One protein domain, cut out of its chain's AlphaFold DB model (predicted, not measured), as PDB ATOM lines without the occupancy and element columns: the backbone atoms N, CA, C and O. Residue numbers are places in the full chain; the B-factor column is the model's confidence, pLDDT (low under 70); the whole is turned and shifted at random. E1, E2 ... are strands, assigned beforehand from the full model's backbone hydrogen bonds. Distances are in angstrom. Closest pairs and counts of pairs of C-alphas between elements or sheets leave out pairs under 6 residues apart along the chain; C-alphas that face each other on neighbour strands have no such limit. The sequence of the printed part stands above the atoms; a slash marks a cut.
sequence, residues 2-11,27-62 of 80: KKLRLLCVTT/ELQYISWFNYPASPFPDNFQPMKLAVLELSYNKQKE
ATOM      1  N   LYS A   2      48.253  50.658  29.495       49.59
ATOM      2  CA  LYS A   2      48.900  50.483  30.806       49.59
ATOM      3  C   LYS A   2      48.070  49.483  31.635       49.59
ATOM      4  O   LYS A   2      46.979  49.825  32.059       49.59
ATOM      5  N   LYS A   3      48.581  48.252  31.774       66.12
ATOM      6  CA  LYS A   3      48.152  47.146  32.665       66.12
ATOM      7  C   LYS A   3      46.666  47.156  33.072       66.12
ATOM      8  O   LYS A   3      46.340  47.458  34.219       66.12
ATOM      9  N   LEU A   4      45.785  46.773  32.148       71.44
ATOM     10  CA  LEU A   4      44.382  46.498  32.460       71.44
ATOM     11  C   LEU A   4      44.285  45.134  33.162       71.44
ATOM     12  O   LEU A   4      44.687  44.127  32.590       71.44
ATOM     13  N   ARG A   5      43.792  45.118  34.405       88.00
ATOM     14  CA  ARG A   5      43.623  43.890  35.213       88.00
ATOM     15  C   ARG A   5      42.165  43.469  35.368       88.00
ATOM     16  O   ARG A   5      41.899  42.293  35.592       88.00
ATOM     17  N   LEU A   6      41.253  44.429  35.267       90.38
ATOM     18  CA  LEU A   6      39.817  44.245  35.407       90.38
ATOM     19  C   LEU A   6      39.156  44.609  34.083       90.38
ATOM     20  O   LEU A   6      39.396  45.697  33.559       90.38
ATOM     21  N   LEU A   7      38.318  43.714  33.576       90.19
ATOM     22  CA  LEU A   7      37.447  43.962  32.441       90.19
ATOM     23  C   LEU A   7      36.004  43.742  32.890       90.19
ATOM     24  O   LEU A   7      35.645  42.635  33.281       90.19
ATOM     25  N   CYS A   8      35.203  44.803  32.856       91.00
ATOM     26  CA  CYS A   8      33.770  44.746  33.115       91.00
ATOM     27  C   CYS A   8      33.041  45.289  31.891       91.00
ATOM     28  O   CYS A   8      33.288  46.427  31.488       91.00
ATOM     29  N   VAL A   9      32.187  44.473  31.279       87.06
ATOM     30  CA  VAL A   9      31.449  44.849  30.075       87.06
ATOM     31  C   VAL A   9      29.994  44.429  30.225       87.06
ATOM     32  O   VAL A   9      29.685  43.268  30.485       87.06
ATOM     33  N   THR A  10      29.095  45.395  30.058       82.50
ATOM     34  CA  THR A  10      27.648  45.173  30.043       82.50
ATOM     35  C   THR A  10      27.101  45.672  28.716       82.50
ATOM     36  O   THR A  10      27.038  46.879  28.496       82.50
ATOM     37  N   THR A  11      26.756  44.760  27.810       71.38
ATOM     38  CA  THR A  11      26.141  45.105  26.521       71.38
ATOM     39  C   THR A  11      24.670  44.730  26.543       71.38
ATOM     40  O   THR A  11      24.336  43.578  26.800       71.38
ATOM     41  N   GLU A  27      47.096  39.755  30.842       91.19
ATOM     42  CA  GLU A  27      47.291  40.415  32.141       91.19
ATOM     43  C   GLU A  27      45.991  40.561  32.951       91.19
ATOM     44  O   GLU A  27      46.043  41.004  34.103       91.19
ATOM     45  N   LEU A  28      44.839  40.205  32.369       91.81
ATOM     46  CA  LEU A  28      43.551  40.257  33.053       91.81
ATOM     47  C   LEU A  28      43.510  39.246  34.199       91.81
ATOM     48  O   LEU A  28      43.870  38.081  34.053       91.81
ATOM     49  N   GLN A  29      43.041  39.730  35.343       93.50
ATOM     50  CA  GLN A  29      42.834  38.954  36.564       93.50
ATOM     51  C   GLN A  29      41.349  38.789  36.873       93.50
ATOM     52  O   GLN A  29      40.970  37.848  37.564       93.50
ATOM     53  N   TYR A  30      40.507  39.675  36.345       94.56
ATOM     54  CA  TYR A  30      39.074  39.651  36.572       94.56
ATOM     55  C   TYR A  30      38.342  40.016  35.282       94.56
ATOM     56  O   TYR A  30      38.609  41.068  34.694       94.56
ATOM     57  N   ILE A  31      37.407  39.164  34.868       93.06
ATOM     58  CA  ILE A  31      36.499  39.409  33.746       93.06
ATOM     59  C   ILE A  31      35.066  39.254  34.251       93.06
ATOM     60  O   ILE A  31      34.709  38.180  34.720       93.06
ATOM     61  N   SER A  32      34.253  40.301  34.112       93.12
ATOM     62  CA  SER A  32      32.791  40.217  34.173       93.12
ATOM     63  C   SER A  32      32.218  40.715  32.859       93.12
ATOM     64  O   SER A  32      32.458  41.855  32.459       93.12
ATOM     65  N   TRP A  33      31.527  39.839  32.138       91.56
ATOM     66  CA  TRP A  33      31.035  40.154  30.805       91.56
ATOM     67  C   TRP A  33      29.623  39.616  30.602       91.56
ATOM     68  O   TRP A  33      29.385  38.407  30.561       91.56
ATOM     69  N   PHE A  34      28.677  40.538  30.461       89.50
ATOM     70  CA  PHE A  34      27.305  40.238  30.087       89.50
ATOM     71  C   PHE A  34      27.168  40.203  28.560       89.50
ATOM     72  O   PHE A  34      27.645  41.112  27.885       89.50
ATOM     73  N   ASN A  35      26.511  39.170  28.035       87.94
ATOM     74  CA  ASN A  35      26.325  38.904  26.608       87.94
ATOM     75  C   ASN A  35      27.637  38.691  25.824       87.94
ATOM     76  O   ASN A  35      27.837  39.253  24.748       87.94
ATOM     77  N   TYR A  36      28.575  37.898  26.366       88.12
ATOM     78  CA  TYR A  36      29.843  37.629  25.671       88.12
ATOM     79  C   TYR A  36      29.610  36.871  24.342       88.12
ATOM     80  O   TYR A  36      29.057  35.762  24.366       88.12
ATOM     81  N   PRO A  37      30.052  37.422  23.191       84.06
ATOM     82  CA  PRO A  37      29.550  37.002  21.880       84.06
ATOM     83  C   PRO A  37      30.325  35.850  21.225       84.06
ATOM     84  O   PRO A  37      29.872  35.329  20.207       84.06
ATOM     85  N   ALA A  38      31.479  35.447  21.763       83.44
ATOM     86  CA  ALA A  38      32.352  34.453  21.134       83.44
ATOM     87  C   ALA A  38      32.335  33.100  21.862       83.44
ATOM     88  O   ALA A  38      32.112  33.035  23.073       83.44
ATOM     89  N   SER A  39      32.589  32.024  21.111       84.19
ATOM     90  CA  SER A  39      32.896  30.679  21.612       84.19
ATOM     91  C   SER A  39      33.668  29.885  20.553       84.19
ATOM     92  O   SER A  39      33.108  29.653  19.480       84.19
ATOM     93  N   PRO A  40      34.889  29.399  20.835       85.88
ATOM     94  CA  PRO A  40      35.630  29.516  22.100       85.88
ATOM     95  C   PRO A  40      36.177  30.936  22.340       85.88
ATOM     96  O   PRO A  40      35.898  31.862  21.580       85.88
ATOM     97  N   PHE A  41      36.910  31.135  23.441       87.50
ATOM     98  CA  PHE A  41      37.744  32.330  23.622       87.50
ATOM     99  C   PHE A  41      38.798  32.471  22.503       87.50
ATOM    100  O   PHE A  41      39.134  31.471  21.869       87.50
ATOM    101  N   PRO A  42      39.353  33.680  22.277       86.31
ATOM    102  CA  PRO A  42      40.428  33.889  21.307       86.31
ATOM    103  C   PRO A  42      41.643  32.993  21.580       86.31
ATOM    104  O   PRO A  42      42.099  32.906  22.718       86.31
ATOM    105  N   ASP A  43      42.224  32.394  20.539       85.12
ATOM    106  CA  ASP A  43      43.342  31.437  20.668       85.12
ATOM    107  C   ASP A  43      44.605  32.034  21.321       85.12
ATOM    108  O   ASP A  43      45.426  31.323  21.902       85.12
ATOM    109  N   ASN A  44      44.786  33.354  21.228       85.31
ATOM    110  CA  ASN A  44      45.904  34.074  21.840       85.31
ATOM    111  C   ASN A  44      45.676  34.411  23.325       85.31
ATOM    112  O   ASN A  44      46.610  34.873  23.995       85.31
ATOM    113  N   PHE A  45      44.464  34.185  23.840       87.69
ATOM    114  CA  PHE A  45      44.126  34.430  25.228       87.69
ATOM    115  C   PHE A  45      44.588  33.261  26.096       87.69
ATOM    116  O   PHE A  45      44.045  32.162  26.069       87.69
ATOM    117  N   GLN A  46      45.611  33.525  26.899       88.38
ATOM    118  CA  GLN A  46      46.165  32.604  27.879       88.38
ATOM    119  C   GLN A  46      45.808  33.122  29.276       88.38
ATOM    120  O   GLN A  46      46.522  33.978  29.813       88.38
ATOM    121  N   PRO A  47      44.724  32.622  29.899       88.06
ATOM    122  CA  PRO A  47      44.199  33.140  31.162       88.06
ATOM    123  C   PRO A  47      45.029  32.715  32.390       88.06
ATOM    124  O   PRO A  47      44.475  32.462  33.453       88.06
ATOM    125  N   MET A  48      46.362  32.643  32.298       88.56
ATOM    126  CA  MET A  48      47.217  32.160  33.398       88.56
ATOM    127  C   MET A  48      47.164  33.043  34.653       88.56
ATOM    128  O   MET A  48      47.500  32.585  35.742       88.56
ATOM    129  N   LYS A  49      46.776  34.314  34.502       90.50
ATOM    130  CA  LYS A  49      46.622  35.281  35.600       90.50
ATOM    131  C   LYS A  49      45.161  35.509  35.992       90.50
ATOM    132  O   LYS A  49      44.915  36.263  36.932       90.50
ATOM    133  N   LEU A  50      44.214  34.893  35.283       92.06
ATOM    134  CA  LEU A  50      42.790  35.091  35.510       92.06
ATOM    135  C   LEU A  50      42.387  34.417  36.822       92.06
ATOM    136  O   LEU A  50      42.503  33.204  36.967       92.06
ATOM    137  N   ALA A  51      41.921  35.216  37.775       91.75
ATOM    138  CA  ALA A  51      41.438  34.745  39.064       91.75
ATOM    139  C   ALA A  51      39.911  34.605  39.078       91.75
ATOM    140  O   ALA A  51      39.387  33.687  39.700       91.75
ATOM    141  N   VAL A  52      39.199  35.505  38.390       93.88
ATOM    142  CA  VAL A  52      37.732  35.525  38.352       93.88
ATOM    143  C   VAL A  52      37.235  35.647  36.915       93.88
ATOM    144  O   VAL A  52      37.670  36.530  36.171       93.88
ATOM    145  N   LEU A  53      36.299  34.770  36.553       93.69
ATOM    146  CA  LEU A  53      35.573  34.790  35.289       93.69
ATOM    147  C   LEU A  53      34.070  34.719  35.566       93.69
ATOM    148  O   LEU A  53      33.562  33.692  36.007       93.69
ATOM    149  N   GLU A  54      33.365  35.796  35.254       93.81
ATOM    150  CA  GLU A  54      31.914  35.909  35.337       93.81
ATOM    151  C   GLU A  54      31.367  36.191  33.940       93.81
ATOM    152  O   GLU A  54      31.577  37.262  33.374       93.81
ATOM    153  N   LEU A  55      30.663  35.221  33.359       91.56
ATOM    154  CA  LEU A  55      30.033  35.375  32.053       91.56
ATOM    155  C   LEU A  55      28.529  35.154  32.173       91.56
ATOM    156  O   LEU A  55      28.081  34.035  32.412       91.56
ATOM    157  N   SER A  56      27.744  36.202  31.945       89.56
ATOM    158  CA  SER A  56      26.277  36.121  31.938       89.56
ATOM    159  C   SER A  56      25.752  36.179  30.506       89.56
ATOM    160  O   SER A  56      26.291  36.935  29.704       89.56
ATOM    161  N   TYR A  57      24.722  35.390  30.177       88.38
ATOM    162  CA  TYR A  57      24.099  35.342  28.837       88.38
ATOM    163  C   TYR A  57      25.108  35.167  27.686       88.38
ATOM    164  O   TYR A  57      25.031  35.834  26.666       88.38
ATOM    165  N   ASN A  58      26.105  34.300  27.862       87.31
ATOM    166  CA  ASN A  58      27.217  34.152  26.923       87.31
ATOM    167  C   ASN A  58      27.047  32.953  25.971       87.31
ATOM    168  O   ASN A  58      26.253  32.050  26.230       87.31
ATOM    169  N   LYS A  59      27.844  32.920  24.892       85.69
ATOM    170  CA  LYS A  59      27.844  31.821  23.905       85.69
ATOM    171  C   LYS A  59      28.868  30.700  24.184       85.69
ATOM    172  O   LYS A  59      28.947  29.781  23.367       85.69
ATOM    173  N   GLN A  60      29.650  30.748  25.274       87.25
ATOM    174  CA  GLN A  60      30.731  29.780  25.547       87.25
ATOM    175  C   GLN A  60      30.199  28.358  25.728       87.25
ATOM    176  O   GLN A  60      29.371  28.087  26.595       87.25
ATOM    177  N   LYS A  61      30.741  27.434  24.934       87.38
ATOM    178  CA  LYS A  61      30.475  25.990  25.054       87.38
ATOM    179  C   LYS A  61      31.562  25.253  25.836       87.38
ATOM    180  O   LYS A  61      31.283  24.240  26.463       87.38
ATOM    181  N   GLU A  62      32.791  25.766  25.803       85.06
ATOM    182  CA  GLU A  62      33.963  25.208  26.480       85.06
ATOM    183  C   GLU A  62      34.832  26.361  26.993       85.06
ATOM    184  O   GLU A  62      35.177  27.243  26.214       85.06
TER     185      GLU A  62
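Overview. This is residues 2 to 11 and 27 to 62 of the 80 residues of an uncharacterized protein of Helianthus annuus (UniProt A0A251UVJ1). With little regular structure, this is a small sheet of three short strands side by side, with a wide loop, residues 35 to 51, swinging out over one face, and the end, residues 57 to 62, on that same side. The 46 printed residues hold E1, E2 and E3, in that order along the chain and across the parallel sheet, and no named helix. The class is all strand, with 15 residues in named elements. It is compact, radius of gyration of the C-alphas 10.5 A, spanning 27 by 22 by 17 A.

Along the chain. E1, residues 6 to 10, is 13.3 A long from C-alpha 6 at (39.817, 44.245, 35.407). E2, residues 30 to 34, is 13.5 A. E3, residues 52 to 56, is 13.1 A and ends at C-alpha 56 at (26.277, 36.121, 31.938).

Arrangement. Edge strand E1 is parallel to E2 at 6 degrees; N 7 and O 30 are 2.9 A apart. Inner strand E2 is parallel to E3, the other edge, at 1 degrees; N 54 and O 31 are 2.8 A apart.

Size, cuts and confidence. The C-alphas farthest apart, of Lys 2 and Lys 61, are 31.2 A apart. Residues 12 to 26 are not printed; C-alphas 11 and 27 are 22.4 A apart. The link E2 to E3 is long. Residues 2 to 3 have pLDDT under 70.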